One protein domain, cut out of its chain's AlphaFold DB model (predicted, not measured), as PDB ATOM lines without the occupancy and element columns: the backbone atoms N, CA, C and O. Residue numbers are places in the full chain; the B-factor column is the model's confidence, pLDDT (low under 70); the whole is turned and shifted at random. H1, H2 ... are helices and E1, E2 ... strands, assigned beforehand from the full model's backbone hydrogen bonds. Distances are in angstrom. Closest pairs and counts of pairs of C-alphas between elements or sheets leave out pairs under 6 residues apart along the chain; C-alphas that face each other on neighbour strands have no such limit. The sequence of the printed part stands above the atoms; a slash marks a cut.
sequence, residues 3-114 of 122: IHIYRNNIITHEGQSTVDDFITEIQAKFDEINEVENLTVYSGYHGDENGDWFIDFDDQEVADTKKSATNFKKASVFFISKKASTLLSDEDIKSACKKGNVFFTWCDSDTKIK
ATOM      1  N   ILE A   3     -34.506  15.102  51.307       94.75
ATOM      2  CA  ILE A   3     -35.724  14.502  51.831       94.75
ATOM      3  C   ILE A   3     -36.411  15.512  52.744       94.75
ATOM      4  O   ILE A   3     -35.815  15.986  53.716       94.75
ATOM      5  N   HIS A   4     -37.678  15.796  52.453       95.06
ATOM      6  CA  HIS A   4     -38.534  16.624  53.297       95.06
ATOM      7  C   HIS A   4     -39.512  15.748  54.063       95.06
ATOM      8  O   HIS A   4     -40.050  14.785  53.521       95.06
ATOM      9  N   ILE A   5     -39.746  16.090  55.327       95.12
ATOM     10  CA  ILE A   5     -40.732  15.435  56.187       95.12
ATOM     11  C   ILE A   5     -41.703  16.515  56.649       95.12
ATOM     12  O   ILE A   5     -41.307  17.466  57.319       95.12
ATOM     13  N   TYR A   6     -42.965  16.364  56.266       95.12
ATOM     14  CA  TYR A   6     -44.050  17.273  56.607       95.12
ATOM     15  C   TYR A   6     -44.952  16.679  57.689       95.12
ATOM     16  O   TYR A   6     -44.881  15.488  58.029       95.12
ATOM     17  N   ARG A   7     -45.892  17.496  58.173       92.56
ATOM     18  CA  ARG A   7     -46.974  17.058  59.052       92.56
ATOM     19  C   ARG A   7     -47.654  15.799  58.511       92.56
ATOM     20  O   ARG A   7     -47.838  15.627  57.309       92.56
ATOM     21  N   ASN A   8     -48.103  14.949  59.435       94.00
ATOM     22  CA  ASN A   8     -48.706  13.647  59.134       94.00
ATOM     23  C   ASN A   8     -47.713  12.644  58.514       94.00
ATOM     24  O   ASN A   8     -48.139  11.677  57.884       94.00
ATOM     25  N   ASN A   9     -46.405  12.872  58.701       96.69
ATOM     26  CA  ASN A   9     -45.319  12.038  58.186       96.69
ATOM     27  C   ASN A   9     -45.442  11.815  56.673       96.69
ATOM     28  O   ASN A   9     -45.375  10.683  56.191       96.69
ATOM     29  N   ILE A  10     -45.701  12.901  55.942       97.38
ATOM     30  CA  ILE A  10     -45.633  12.909  54.481       97.38
ATOM     31  C   ILE A  10     -44.180  13.195  54.127       97.38
ATOM     32  O   ILE A  10     -43.667  14.266  54.442       97.38
ATOM     33  N   ILE A  11     -43.529  12.218  53.510       97.38
ATOM     34  CA  ILE A  11     -42.111  12.254  53.180       97.38
ATOM     35  C   ILE A  11     -41.972  12.337  51.661       97.38
ATOM     36  O   ILE A  11     -42.582  11.550  50.928       97.38
ATOM     37  N   THR A  12     -41.187  13.296  51.188       96.88
ATOM     38  CA  THR A  12     -40.961  13.564  49.761       96.88
ATOM     39  C   THR A  12     -39.474  13.733  49.475       96.88
ATOM     40  O   THR A  12     -38.661  13.868  50.390       96.88
ATOM     41  N   HIS A  13     -39.116  13.709  48.194       96.00
ATOM     42  CA  HIS A  13     -37.763  13.919  47.706       96.00
ATOM     43  C   HIS A  13     -37.757  15.098  46.726       96.00
ATOM     44  O   HIS A  13     -38.573  15.161  45.806       96.00
ATOM     45  N   GLU A  14     -36.858  16.052  46.957       94.19
ATOM     46  CA  GLU A  14     -36.626  17.204  46.085       94.19
ATOM     47  C   GLU A  14     -35.331  17.008  45.294       94.19
ATOM     48  O   GLU A  14     -34.262  16.813  45.883       94.19
ATOM     49  N   GLY A  15     -35.414  17.154  43.971       92.31
ATOM     50  CA  GLY A  15     -34.300  17.069  43.040       92.31
ATOM     51  C   GLY A  15     -34.167  15.727  42.318       92.31
ATOM     52  O   GLY A  15     -34.883  14.757  42.573       92.31
ATOM     53  N   GLN A  16     -33.206  15.710  41.391       91.56
ATOM     54  CA  GLN A  16     -32.878  14.596  40.504       91.56
ATOM     55  C   GLN A  16     -31.589  13.919  40.958       91.56
ATOM     56  O   GLN A  16     -30.529  14.543  40.921       91.56
ATOM     57  N   SER A  17     -31.673  12.647  41.342       86.81
ATOM     58  CA  SER A  17     -30.548  11.881  41.877       86.81
ATOM     59  C   SER A  17     -30.425  10.514  41.205       86.81
ATOM     60  O   SER A  17     -31.367  10.004  40.600       86.81
ATOM     61  N   THR A  18     -29.265   9.877  41.357       85.62
ATOM     62  CA  THR A  18     -29.152   8.433  41.113       85.62
ATOM     63  C   THR A  18     -29.758   7.641  42.280       85.62
ATOM     64  O   THR A  18     -30.039   8.203  43.344       85.62
ATOM     65  N   VAL A  19     -29.942   6.327  42.109       83.00
ATOM     66  CA  VAL A  19     -30.395   5.436  43.195       83.00
ATOM     67  C   VAL A  19     -29.389   5.401  44.353       83.00
ATOM     68  O   VAL A  19     -29.799   5.437  45.511       83.00
ATOM     69  N   ASP A  20     -28.084   5.391  44.069       85.56
ATOM     70  CA  ASP A  20     -27.036   5.363  45.102       85.56
ATOM     71  C   ASP A  20     -26.983   6.662  45.921       85.56
ATOM     72  O   ASP A  20     -26.890   6.626  47.156       85.56
ATOM     73  N   ASP A  21     -27.096   7.812  45.249       88.62
ATOM     74  CA  ASP A  21     -27.174   9.113  45.922       88.62
ATOM     75  C   ASP A  21     -28.423   9.176  46.808       88.62
ATOM     76  O   ASP A  21     -28.342   9.518  47.989       88.62
ATOM     77  N   PHE A  22     -29.565   8.728  46.279       88.94
ATOM     78  CA  PHE A  22     -30.821   8.690  47.020       88.94
ATOM     79  C   PHE A  22     -30.752   7.786  48.261       88.94
ATOM     80  O   PHE A  22     -31.244   8.143  49.333       88.94
ATOM     81  N   ILE A  23     -30.096   6.624  48.160       88.38
ATOM     82  CA  ILE A  23     -29.865   5.739  49.311       88.38
ATOM     83  C   ILE A  23     -29.047   6.457  50.391       88.38
ATOM     84  O   ILE A  23     -29.354   6.320  51.578       88.38
ATOM     85  N   THR A  24     -28.036   7.235  50.002       90.38
ATOM     86  CA  THR A  24     -27.222   8.022  50.940       90.38
ATOM     87  C   THR A  24     -28.063   9.085  51.650       90.38
ATOM     88  O   THR A  24     -27.957   9.253  52.867       90.38
ATOM     89  N   GLU A  25     -28.952   9.763  50.924       91.38
ATOM     90  CA  GLU A  25     -29.874  10.750  51.497       91.38
ATOM     91  C   GLU A  25     -30.854  10.120  52.491       91.38
ATOM     92  O   GLU A  25     -31.028  10.625  53.603       91.38
ATOM     93  N   ILE A  26     -31.436   8.970  52.136       91.00
ATOM     94  CA  ILE A  26     -32.305   8.203  53.034       91.00
ATOM     95  C   ILE A  26     -31.557   7.814  54.313       91.00
ATOM     96  O   ILE A  26     -32.114   7.911  55.407       91.00
ATOM     97  N   GLN A  27     -30.301   7.381  54.203       89.75
ATOM     98  CA  GLN A  27     -29.494   7.002  55.364       89.75
ATOM     99  C   GLN A  27     -29.224   8.186  56.297       89.75
ATOM    100  O   GLN A  27     -29.254   8.014  57.514       89.75
ATOM    101  N   ALA A  28     -29.030   9.392  55.756       91.44
ATOM    102  CA  ALA A  28     -28.873  10.601  56.564       91.44
ATOM    103  C   ALA A  28     -30.137  10.953  57.372       91.44
ATOM    104  O   ALA A  28     -30.047  11.639  58.389       91.44
ATOM    105  N   LYS A  29     -31.305  10.465  56.937       92.88
ATOM    106  CA  LYS A  29     -32.611  10.631  57.590       92.88
ATOM    107  C   LYS A  29     -33.143   9.344  58.223       92.88
ATOM    108  O   LYS A  29     -34.319   9.273  58.575       92.88
ATOM    109  N   PHE A  30     -32.287   8.333  58.386       91.44
ATOM    110  CA  PHE A  30     -32.709   6.988  58.763       91.44
ATOM    111  C   PHE A  30     -33.518   6.962  60.059       91.44
ATOM    112  O   PHE A  30     -34.602   6.389  60.068       91.44
ATOM    113  N   ASP A  31     -33.018   7.591  61.125       92.31
ATOM    114  CA  ASP A  31     -33.674   7.557  62.435       92.31
ATOM    115  C   ASP A  31     -35.069   8.202  62.379       92.31
ATOM    116  O   ASP A  31     -36.042   7.578  62.798       92.31
ATOM    117  N   GLU A  32     -35.192   9.381  61.758       93.25
ATOM    118  CA  GLU A  32     -36.471  10.093  61.583       93.25
ATOM    119  C   GLU A  32     -37.488   9.250  60.790       93.25
ATOM    120  O   GLU A  32     -38.644   9.109  61.189       93.25
ATOM    121  N   ILE A  33     -37.061   8.637  59.681       93.69
ATOM    122  CA  ILE A  33     -37.932   7.811  58.830       93.69
ATOM    123  C   ILE A  33     -38.310   6.500  59.541       93.69
ATOM    124  O   ILE A  33     -39.450   6.042  59.454       93.69
ATOM    125  N   ASN A  34     -37.370   5.880  60.258       93.06
ATOM    126  CA  ASN A  34     -37.557   4.590  60.924       93.06
ATOM    127  C   ASN A  34     -38.373   4.692  62.230       93.06
ATOM    128  O   ASN A  34     -38.830   3.679  62.771       93.06
ATOM    129  N   GLU A  35     -38.608   5.898  62.744       93.25
ATOM    130  CA  GLU A  35     -39.572   6.137  63.820       93.25
ATOM    131  C   GLU A  35     -41.030   6.066  63.341       93.25
ATOM    132  O   GLU A  35     -41.913   5.746  64.141       93.25
ATOM    133  N   VAL A  36     -41.296   6.259  62.043       94.44
ATOM    134  CA  VAL A  36     -42.658   6.249  61.490       94.44
ATOM    135  C   VAL A  36     -43.233   4.828  61.453       94.44
ATOM    136  O   VAL A  36     -42.821   3.968  60.673       94.44
ATOM    137  N   GLU A  37     -44.234   4.576  62.296       93.75
ATOM    138  CA  GLU A  37     -44.973   3.311  62.323       93.75
ATOM    139  C   GLU A  37     -45.884   3.158  61.096       93.75
ATOM    140  O   GLU A  37     -46.613   4.080  60.723       93.75
ATOM    141  N   ASN A  38     -45.918   1.952  60.520       94.81
ATOM    142  CA  ASN A  38     -46.747   1.607  59.356       94.81
ATOM    143  C   ASN A  38     -46.496   2.506  58.129       94.81
ATOM    144  O   ASN A  38     -47.433   2.852  57.407       94.81
ATOM    145  N   LEU A  39     -45.239   2.894  57.901       97.12
ATOM    146  CA  LEU A  39     -44.850   3.734  56.771       97.12
ATOM    147  C   LEU A  39     -45.171   3.035  55.439       97.12
ATOM    148  O   LEU A  39     -44.729   1.919  55.180       97.12
ATOM    149  N   THR A  40     -45.917   3.698  54.565       97.62
ATOM    150  CA  THR A  40     -46.161   3.239  53.193       97.62
ATOM    151  C   THR A  40     -45.167   3.910  52.259       97.62
ATOM    152  O   THR A  40     -45.152   5.129  52.155       97.62
ATOM    153  N   VAL A  41     -44.343   3.136  51.562       97.12
ATOM    154  CA  VAL A  41     -43.320   3.667  50.652       97.12
ATOM    155  C   VAL A  41     -43.722   3.363  49.217       97.12
ATOM    156  O   VAL A  41     -43.957   2.204  48.882       97.12
ATOM    157  N   TYR A  42     -43.773   4.381  48.365       97.44
ATOM    158  CA  TYR A  42     -44.011   4.243  46.930       97.44
ATOM    159  C   TYR A  42     -42.717   4.492  46.164       97.44
ATOM    160  O   TYR A  42     -42.142   5.577  46.257       97.44
ATOM    161  N   SER A  43     -42.279   3.487  45.407       95.56
ATOM    162  CA  SER A  43     -41.023   3.499  44.651       95.56
ATOM    163  C   SER A  43     -41.177   2.773  43.312       95.56
ATOM    164  O   SER A  43     -42.179   2.094  43.110       95.56
ATOM    165  N   GLY A  44     -40.205   2.867  42.403       94.94
ATOM    166  CA  GLY A  44     -40.199   2.073  41.162       94.94
ATOM    167  C   GLY A  44     -40.092   2.854  39.853       94.94
ATOM    168  O   GLY A  44     -40.168   2.237  38.791       94.94
ATOM    169  N   TYR A  45     -39.910   4.174  39.899       95.44
ATOM    170  CA  TYR A  45     -39.666   4.985  38.708       95.44
ATOM    171  C   TYR A  45     -38.866   6.254  39.036       95.44
ATOM    172  O   TYR A  45     -38.856   6.716  40.179       95.44
ATOM    173  N   HIS A  46     -38.242   6.831  38.010       94.56
ATOM    174  CA  HIS A  46     -37.635   8.164  38.030       94.56
ATOM    175  C   HIS A  46     -38.646   9.217  37.592       94.56
ATOM    176  O   HIS A  46     -39.312   9.035  36.567       94.56
ATOM    177  N   GLY A  47     -38.772  10.294  38.367       95.00
ATOM    178  CA  GLY A  47     -39.618  11.438  38.023       95.00
ATOM    179  C   GLY A  47     -38.903  12.437  37.112       95.00
ATOM    180  O   GLY A  47     -37.678  12.514  37.140       95.00
ATOM    181  N   ASP A  48     -39.648  13.203  36.317       95.00
ATOM    182  CA  ASP A  48     -39.117  14.386  35.627       95.00
ATOM    183  C   ASP A  48     -38.978  15.587  36.585       95.00
ATOM    184  O   ASP A  48     -39.237  15.466  37.778       95.00
ATOM    185  N   GLU A  49     -38.601  16.765  36.075       93.44
ATOM    186  CA  GLU A  49     -38.444  17.995  36.882       93.44
ATOM    187  C   GLU A  49     -39.758  18.493  37.531       93.44
ATOM    188  O   GLU A  49     -39.734  19.356  38.408       93.44
ATOM    189  N   ASN A  50     -40.915  17.957  37.123       94.31
ATOM    190  CA  ASN A  50     -42.216  18.230  37.742       94.31
ATOM    191  C   ASN A  50     -42.625  17.132  38.741       94.31
ATOM    192  O   ASN A  50     -43.700  17.212  39.344       94.31
ATOM    193  N   GLY A  51     -41.797  16.097  38.906       93.88
ATOM    194  CA  GLY A  51     -42.104  14.897  39.675       93.88
ATOM    195  C   GLY A  51     -43.162  14.008  39.022       93.88
ATOM    196  O   GLY A  51     -43.738  13.147  39.697       93.88
ATOM    197  N   ASP A  52     -43.452  14.208  37.735       95.31
ATOM    198  CA  ASP A  52     -44.305  13.313  36.961       95.31
ATOM    199  C   ASP A  52     -43.505  12.091  36.499       95.31
ATOM    200  O   ASP A  52     -42.278  12.088  36.467       95.31
ATOM    201  N   TRP A  53     -44.198  11.005  36.157       96.06
ATOM    202  CA  TRP A  53     -43.540   9.782  35.691       96.06
ATOM    203  C   TRP A  53     -42.677  10.045  34.446       96.06
ATOM    204  O   TRP A  53     -43.193  10.535  33.438       96.06
ATOM    205  N   PHE A  54     -41.404   9.636  34.479       95.25
ATOM    206  CA  PHE A  54     -40.494   9.718  33.333       95.25
ATOM    207  C   PHE A  54     -40.090   8.336  32.805       95.25
ATOM    208  O   PHE A  54     -40.347   8.019  31.639       95.25
ATOM    209  N   ILE A  55     -39.495   7.489  33.649       95.00
ATOM    210  CA  ILE A  55     -39.078   6.134  33.265       95.00
ATOM    211  C   ILE A  55     -39.166   5.168  34.449       95.00
ATOM    212  O   ILE A  55     -38.804   5.514  35.569       95.00
ATOM    213  N   ASP A  56     -39.664   3.952  34.202       95.94
ATOM    214  CA  ASP A  56     -39.675   2.875  35.202       95.94
ATOM    215  C   ASP A  56     -38.243   2.465  35.563       95.94
ATOM    216  O   ASP A  56     -37.373   2.449  34.690       95.94
ATOM    217  N   PHE A  57     -38.042   2.044  36.810       94.69
ATOM    218  CA  PHE A  57     -36.797   1.405  37.218       94.69
ATOM    219  C   PHE A  57     -36.506   0.159  36.378       94.69
ATOM    220  O   PHE A  57     -37.417  -0.587  35.987       94.69
ATOM    221  N   ASP A  58     -35.226  -0.077  36.123       94.38
ATOM    222  CA  ASP A  58     -34.757  -1.346  35.590       94.38
ATOM    223  C   ASP A  58     -34.652  -2.434  36.680       94.38
ATOM    224  O   ASP A  58     -34.926  -2.217  37.867       94.38
ATOM    225  N   ASP A  59     -34.297  -3.655  36.271       94.12
ATOM    226  CA  ASP A  59     -34.220  -4.796  37.188       94.12
ATOM    227  C   ASP A  59     -33.147  -4.614  38.277       94.12
ATOM    228  O   ASP A  59     -33.319  -5.113  39.395       94.12
ATOM    229  N   GLN A  60     -32.057  -3.902  37.970       93.75
ATOM    230  CA  GLN A  60     -30.969  -3.639  38.908       93.75
ATOM    231  C   GLN A  60     -31.416  -2.614  39.955       93.75
ATOM    232  O   GLN A  60     -31.302  -2.869  41.153       93.75
ATOM    233  N   GLU A  61     -32.042  -1.522  39.524       94.38
ATOM    234  CA  GLU A  61     -32.585  -0.484  40.404       94.38
ATOM    235  C   GLU A  61     -33.667  -1.033  41.345       94.38
ATOM    236  O   GLU A  61     -33.697  -0.719  42.542       94.38
ATOM    237  N   VAL A  62     -34.531  -1.927  40.848       92.75
ATOM    238  CA  VAL A  62     -35.507  -2.640  41.687       92.75
ATOM    239  C   VAL A  62     -34.807  -3.525  42.722       92.75
ATOM    240  O   VAL A  62     -35.242  -3.573  43.879       92.75
ATOM    241  N   ALA A  63     -33.752  -4.247  42.338       92.75
ATOM    242  CA  ALA A  63     -33.007  -5.110  43.251       92.75
ATOM    243  C   ALA A  63     -32.301  -4.304  44.355       92.75
ATOM    244  O   ALA A  63     -32.410  -4.661  45.534       92.75
ATOM    245  N   ASP A  64     -31.653  -3.197  44.000       90.75
ATOM    246  CA  ASP A  64     -30.948  -2.328  44.944       90.75
ATOM    247  C   ASP A  64     -31.918  -1.627  45.897       90.75
ATOM    248  O   ASP A  64     -31.707  -1.625  47.115       90.75
ATOM    249  N   THR A  65     -33.060  -1.162  45.387       90.31
ATOM    250  CA  THR A  65     -34.135  -0.598  46.217       90.31
ATOM    251  C   THR A  65     -34.658  -1.626  47.223       90.31
ATOM    252  O   THR A  65     -34.778  -1.332  48.414       90.31
ATOM    253  N   LYS A  66     -34.929  -2.866  46.784       91.62
ATOM    254  CA  LYS A  66     -35.383  -3.950  47.679       91.62
ATOM    255  C   LYS A  66     -34.357  -4.259  48.762       91.62
ATOM    256  O   LYS A  66     -34.736  -4.462  49.915       91.62
ATOM    257  N   LYS A  67     -33.072  -4.296  48.408       90.94
ATOM    258  CA  LYS A  67     -31.983  -4.533  49.357       90.94
ATOM    259  C   LYS A  67     -31.932  -3.428  50.414       90.94
ATOM    260  O   LYS A  67     -31.904  -3.739  51.604       90.94
ATOM    261  N   SER A  68     -31.996  -2.165  50.003       87.44
ATOM    262  CA  SER A  68     -31.983  -1.009  50.910       87.44
ATOM    263  C   SER A  68     -33.216  -0.945  51.817       87.44
ATOM    264  O   SER A  68     -33.095  -0.649  53.008       87.44
ATOM    265  N   ALA A  69     -34.390  -1.317  51.298       88.12
ATOM    266  CA  ALA A  69     -35.643  -1.355  52.051       88.12
ATOM    267  C   ALA A  69     -35.626  -2.329  53.245       88.12
ATOM    268  O   ALA A  69     -36.373  -2.126  54.199       88.12
ATOM    269  N   THR A  70     -34.759  -3.351  53.249       87.94
ATOM    270  CA  THR A  70     -34.666  -4.318  54.366       87.94
ATOM    271  C   THR A  70     -34.305  -3.678  55.711       87.94
ATOM    272  O   THR A  70     -34.617  -4.242  56.764       87.94
ATOM    273  N   ASN A  71     -33.697  -2.489  55.695       86.69
ATOM    274  CA  ASN A  71     -33.363  -1.732  56.900       86.69
ATOM    275  C   ASN A  71     -34.574  -0.998  57.506       86.69
ATOM    276  O   ASN A  71     -34.572  -0.707  58.700       86.69
ATOM    277  N   PHE A  72     -35.633  -0.764  56.725       88.00
ATOM    278  CA  PHE A  72     -36.850  -0.057  57.134       88.00
ATOM    279  C   PHE A  72     -37.942  -1.042  57.558       88.00
ATOM    280  O   PHE A  72     -38.931  -1.260  56.864       88.00
ATOM    281  N   LYS A  73     -37.771  -1.660  58.730       88.44
ATOM    282  CA  LYS A  73     -38.627  -2.774  59.192       88.44
ATOM    283  C   LYS A  73     -40.100  -2.410  59.401       88.44
ATOM    284  O   LYS A  73     -40.943  -3.302  59.424       88.44
ATOM    285  N   LYS A  74     -40.398  -1.125  59.590       91.81
ATOM    286  CA  LYS A  74     -41.758  -0.602  59.787       91.81
ATOM    287  C   LYS A  74     -42.421  -0.150  58.487       91.81
ATOM    288  O   LYS A  74     -43.573   0.281  58.512       91.81
ATOM    289  N   ALA A  75     -41.696  -0.228  57.372       93.81
ATOM    290  CA  ALA A  75     -42.165   0.211  56.077       93.81
ATOM    291  C   ALA A  75     -42.753  -0.944  55.259       93.81
ATOM    292  O   ALA A  75     -42.228  -2.057  55.238       93.81
ATOM    293  N   SER A  76     -43.823  -0.650  54.531       94.88
ATOM    294  CA  SER A  76     -44.343  -1.482  53.448       94.88
ATOM    295  C   SER A  76     -44.042  -0.796  52.121       94.88
ATOM    296  O   SER A  76     -44.549   0.293  51.861       94.88
ATOM    297  N   VAL A  77     -43.203  -1.422  51.292       94.69
ATOM    298  CA  VAL A  77     -42.777  -0.857  50.004       94.69
ATOM    299  C   VAL A  77     -43.657  -1.372  48.870       94.69
ATOM    300  O   VAL A  77     -43.768  -2.580  48.655       94.69
ATOM    301  N   PHE A  78     -44.241  -0.445  48.118       95.50
ATOM    302  CA  PHE A  78     -45.041  -0.691  46.929       95.50
ATOM    303  C   PHE A  78     -44.277  -0.223  45.695       95.50
ATOM    304  O   PHE A  78     -43.989   0.965  45.537       95.50
ATOM    305  N   PHE A  79     -43.972  -1.175  44.813       94.88
ATOM    306  CA  PHE A  79     -43.363  -0.884  43.522       94.88
ATOM    307  C   PHE A  79     -44.444  -0.507  42.505       94.88
ATOM    308  O   PHE A  79     -45.275  -1.339  42.131       94.88
ATOM    309  N   ILE A  80     -44.427   0.749  42.076       95.19
ATOM    310  CA  ILE A  80     -45.327   1.312  41.072       95.19
ATOM    311  C   ILE A  80     -44.596   1.439  39.736       95.19
ATOM    312  O   ILE A  80     -43.424   1.798  39.687       95.19
ATOM    313  N   SER A  81     -45.274   1.083  38.647       93.44
ATOM    314  CA  SER A  81     -44.685   1.009  37.309       93.44
ATOM    315  C   SER A  81     -45.749   1.255  36.249       93.44
ATOM    316  O   SER A  81     -46.893   0.796  36.360       93.44
ATOM    317  N   LYS A  82     -45.356   1.933  35.168       94.00
ATOM    318  CA  LYS A  82     -46.212   2.099  33.992       94.00
ATOM    319  C   LYS A  82     -46.423   0.782  33.258       94.00
ATOM    320  O   LYS A  82     -47.544   0.503  32.844       94.00
ATOM    321  N   LYS A  83     -45.385  -0.054  33.126       90.19
ATOM    322  CA  LYS A  83     -45.485  -1.382  32.489       90.19
ATOM    323  C   LYS A  83     -46.476  -2.299  33.208       90.19
ATOM    324  O   LYS A  83     -47.179  -3.065  32.555       90.19
ATOM    325  N   ALA A  84     -46.540  -2.208  34.536       90.00
ATOM    326  CA  ALA A  84     -47.470  -2.977  35.358       90.00
ATOM    327  C   ALA A  84     -48.853  -2.314  35.518       90.00
ATOM    328  O   ALA A  84     -49.725  -2.898  36.158       90.00
ATOM    329  N   SER A  85     -49.072  -1.122  34.946       91.88
ATOM    330  CA  SER A  85     -50.290  -0.315  35.123       91.88
ATOM    331  C   SER A  85     -50.625  -0.030  36.595       91.88
ATOM    332  O   SER A  85     -51.788  -0.054  36.989       91.88
ATOM    333  N   THR A  86     -49.602   0.235  37.413       94.31
ATOM    334  CA  THR A  86     -49.730   0.503  38.858       94.31
ATOM    335  C   THR A  86     -49.340   1.928  39.248       94.31
ATOM    336  O   THR A  86     -49.130   2.201  40.428       94.31
ATOM    337  N   LEU A  87     -49.226   2.846  38.283       94.50
ATOM    338  CA  LEU A  87     -48.988   4.259  38.580       94.50
ATOM    339  C   LEU A  87     -50.105   4.830  39.459       94.50
ATOM    340  O   LEU A  87     -51.280   4.518  39.266       94.50
ATOM    341  N   LEU A  88     -49.720   5.693  40.398       94.19
ATOM    342  CA  LEU A  88     -50.667   6.408  41.241       94.19
ATOM    343  C   LEU A  88     -51.335   7.526  40.441       94.19
ATOM    344  O   LEU A  88     -50.661   8.307  39.770       94.19
ATOM    345  N   SER A  89     -52.657   7.627  40.545       95.12
ATOM    346  CA  SER A  89     -53.370   8.829  40.121       95.12
ATOM    347  C   SER A  89     -53.220   9.949  41.158       95.12
ATOM    348  O   SER A  89     -52.890   9.700  42.320       95.12
ATOM    349  N   ASP A  90     -53.540  11.189  40.777       95.00
ATOM    350  CA  ASP A  90     -53.555  12.314  41.720       95.00
ATOM    351  C   ASP A  90     -54.503  12.063  42.910       95.00
ATOM    352  O   ASP A  90     -54.222  12.480  44.033       95.00
ATOM    353  N   GLU A  91     -55.616  11.350  42.707       96.12
ATOM    354  CA  GLU A  91     -56.537  10.992  43.794       96.12
ATOM    355  C   GLU A  91     -55.959   9.918  44.725       96.12
ATOM    356  O   GLU A  91     -56.165   9.991  45.941       96.12
ATOM    357  N   ASP A  92     -55.178   8.969  44.198       96.31
ATOM    358  CA  ASP A  92     -54.450   8.000  45.025       96.31
ATOM    359  C   ASP A  92     -53.406   8.708  45.891       96.31
ATOM    360  O   ASP A  92     -53.324   8.451  47.094       96.31
ATOM    361  N   ILE A  93     -52.674   9.664  45.306       96.38
ATOM    362  CA  ILE A  93     -51.708  10.508  46.016       96.38
ATOM    363  C   ILE A  93     -52.398  11.298  47.135       96.38
ATOM    364  O   ILE A  93     -51.954  11.250  48.287       96.38
ATOM    365  N   LYS A  94     -53.521  11.973  46.846       96.00
ATOM    366  CA  LYS A  94     -54.302  12.699  47.866       96.00
ATOM    367  C   LYS A  94     -54.774  11.776  48.980       96.00
ATOM    368  O   LYS A  94     -54.726  12.144  50.153       96.00
ATOM    369  N   SER A  95     -55.262  10.590  48.624       96.25
ATOM    370  CA  SER A  95     -55.735   9.589  49.579       96.25
ATOM    371  C   SER A  95     -54.604   9.118  50.493       96.25
ATOM    372  O   SER A  95     -54.784   9.070  51.710       96.25
ATOM    373  N   ALA A  96     -53.421   8.846  49.938       96.50
ATOM    374  CA  ALA A  96     -52.239   8.473  50.705       96.50
ATOM    375  C   ALA A  96     -51.782   9.601  51.646       96.50
ATOM    376  O   ALA A  96     -51.606   9.364  52.838       96.50
ATOM    377  N   CYS A  97     -51.710  10.846  51.164       96.00
ATOM    378  CA  CYS A  97     -51.345  12.001  51.994       96.00
ATOM    379  C   CYS A  97     -52.334  12.235  53.151       96.00
ATOM    380  O   CYS A  97     -51.929  12.530  54.275       96.00
ATOM    381  N   LYS A  98     -53.643  12.069  52.903       94.50
ATOM    382  CA  LYS A  98     -54.682  12.174  53.945       94.50
ATOM    383  C   LYS A  98     -54.550  11.088  55.012       94.50
ATOM    384  O   LYS A  98     -54.812  11.365  56.180       94.50
ATOM    385  N   LYS A  99     -54.169   9.866  54.622       95.31
ATOM    386  CA  LYS A  99     -53.906   8.767  55.566       95.31
ATOM    387  C   LYS A  99     -52.640   9.017  56.388       95.31
ATOM    388  O   LYS A  99     -52.634   8.679  57.567       95.31
ATOM    389  N   GLY A 100     -51.632   9.655  55.792       95.94
ATOM    390  CA  GLY A 100     -50.346   9.930  56.431       95.94
ATOM    391  C   GLY A 100     -49.409   8.732  56.418       95.94
ATOM    392  O   GLY A 100     -49.734   7.692  55.846       95.94
ATOM    393  N   ASN A 101     -48.249   8.897  57.059       97.38
ATOM    394  CA  ASN A 101     -47.182   7.897  57.123       97.38
ATOM    395  C   ASN A 101     -46.861   7.357  55.725       97.38
ATOM    396  O   ASN A 101     -46.963   6.156  55.467       97.38
ATOM    397  N   VAL A 102     -46.517   8.256  54.805       97.94
ATOM    398  CA  VAL A 102     -46.265   7.926  53.402       97.94
ATOM    399  C   VAL A 102     -44.946   8.522  52.938       97.94
ATOM    400  O   VAL A 102     -44.639   9.662  53.266       97.94
ATOM    401  N   PHE A 103     -44.186   7.767  52.149       97.62
ATOM    402  CA  PHE A 103     -42.955   8.220  51.516       97.62
ATOM    403  C   PHE A 103     -43.020   8.017  50.002       97.62
ATOM    404  O   PHE A 103     -43.136   6.891  49.519       97.62
ATOM    405  N   PHE A 104     -42.930   9.115  49.257       97.25
ATOM    406  CA  PHE A 104     -42.836   9.137  47.803       97.25
ATOM    407  C   PHE A 104     -41.373   9.300  47.375       97.25
ATOM    408  O   PHE A 104     -40.790  10.368  47.556       97.25
ATOM    409  N   THR A 105     -40.765   8.243  46.834       95.50
ATOM    410  CA  THR A 105     -39.298   8.171  46.699       95.50
ATOM    411  C   THR A 105     -38.745   8.594  45.340       95.50
ATOM    412  O   THR A 105     -37.537   8.528  45.146       95.50
ATOM    413  N   TRP A 106     -39.591   8.914  44.360       95.00
ATOM    414  CA  TRP A 106     -39.108   9.297  43.030       95.00
ATOM    415  C   TRP A 106     -38.561  10.730  43.032       95.00
ATOM    416  O   TRP A 106     -38.901  11.535  43.901       95.00
ATOM    417  N   CYS A 107     -37.704  11.045  42.060       94.44
ATOM    418  CA  CYS A 107     -37.154  12.387  41.868       94.44
ATOM    419  C   CYS A 107     -38.250  13.451  41.752       94.44
ATOM    420  O   CYS A 107     -39.278  13.213  41.120       94.44
ATOM    421  N   ASP A 108     -38.024  14.608  42.374       95.62
ATOM    422  CA  ASP A 108     -38.966  15.735  42.421       95.62
ATOM    423  C   ASP A 108     -40.394  15.376  42.876       95.62
ATOM    424  O   ASP A 108     -41.357  16.102  42.599       95.62
ATOM    425  N   SER A 109     -40.560  14.290  43.644       96.06
ATOM    426  CA  SER A 109     -41.852  13.950  44.241       96.06
ATOM    427  C   SER A 109     -42.390  15.096  45.094       96.06
ATOM    428  O   SER A 109     -43.593  15.328  45.099       96.06
ATOM    429  N   ASP A 110     -41.522  15.881  45.733       96.50
ATOM    430  CA  ASP A 110     -41.914  17.061  46.497       96.50
ATOM    431  C   ASP A 110     -42.710  18.087  45.669       96.50
ATOM    432  O   ASP A 110     -43.801  18.507  46.070       96.50
ATOM    433  N   THR A 111     -42.219  18.410  44.470       95.62
ATOM    434  CA  THR A 111     -42.892  19.291  43.506       95.62
ATOM    435  C   THR A 111     -44.264  18.734  43.135       95.62
ATOM    436  O   THR A 111     -45.277  19.442  43.220       95.62
ATOM    437  N   LYS A 112     -44.326  17.437  42.806       95.94
ATOM    438  CA  LYS A 112     -45.577  16.755  42.460       95.94
ATOM    439  C   LYS A 112     -46.580  16.803  43.609       95.94
ATOM    440  O   LYS A 112     -47.720  17.222  43.402       95.94
ATOM    441  N   ILE A 113     -46.178  16.427  44.825       96.38
ATOM    442  CA  ILE A 113     -47.087  16.394  45.977       96.38
ATOM    443  C   ILE A 113     -47.602  17.801  46.296       96.38
ATOM    444  O   ILE A 113     -48.808  17.963  46.496       96.38
ATOM    445  N   LYS A 114     -46.747  18.831  46.275       95.25
ATOM    446  CA  LYS A 114     -47.168  20.225  46.497       95.25
ATOM    447  C   LYS A 114     -48.164  20.710  45.447       95.25
ATOM    448  O   LYS A 114     -49.141  21.367  45.798       95.25
TER     449      LYS A 114
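What this domain is: This is residues 3 to 114 of the 122 residues of an uncharacterized protein of Enterovibrio norvegicus FF-454 (UniProt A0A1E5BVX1). A twisted sheet of five strands makes the core, with H4 and H5 covering one face, H3 over the other, and H1 side by side with H3. A small hairpin of E4 and E5 sits at one end, where E3 runs on into E4; short H2 lies towards the other end. The printed part has 112 residues, with five named helices and seven named strands in the order E1 E2 H1 H2 E3 E4 E5 H3 E6 H4 E7 H5, a mixed class. The large sheet, order E1 E2 E7 E3 E6, is mixed; the whole is compact, with a radius of gyration of the C-alphas of 12.7 A, and rounded, spanning 32 by 29 by 23 A.

How they stand to each other: Start at the large sheet: E1, residues 3 to 6, E2, residues 10 to 14, E7, residues 102 to 104, E3, residues 39 to 43, and E6, residues 75 to 79. E1 and E2 form an antiparallel hairpin; find N 4 and O 12 within hydrogen-bond range at 3.0 A. The other neighbours are parallel: look at N 11 and O 102, 2.8 A, N 42 and O 103, 2.8 A, and N 41 and O 76, 2.9 A. H4, residues 90 to 99, lies over E7 at a height over the sheet of 10.1 A, the C-alphas of Ala 96 and Val 102 being closest at 6.6 A. On the same face H5, residues 109 to 114, stands up from the sheet at 56 degrees; its closest C-alpha pair with E2 is Asp 110 and Thr 12, 4.9 A. On the opposite face H3, residues 59 to 69, runs along E6 at 2 degrees on the local plane. H1, residues 19 to 28, touches H3 the same way at a shallow tilt of 8 degrees, closest at C-alphas 19 and 61, 6.9 A. H1 and H2, residues 30 to 34, only graze the sheet. E4, residues 45 to 47, and E5, residues 53 to 56, form a hairpin, with N 46 and O 55 at 2.8 A. In the five helices every O i to N i+4 pair is within hydrogen-bond range.

Where its parts are: Find C-alpha 3 at (-35.724, 14.502, 51.831), where E1 begins. H3 runs 15.3 A from C-alpha 59 at (-34.220, -4.796, 37.188); H1 measures 14.4 A, H4 14.3 A and E2 13.0 A. H5 ends at C-alpha 114, (-47.168, 20.225, 46.497).

The domain as a whole: The C-alphas of Arg 7 and Asp 59 are the farthest apart, 33.4 A. The printed part has no cut and no long link. Its mean pLDDT is 93.6, and no printed residue is under 70.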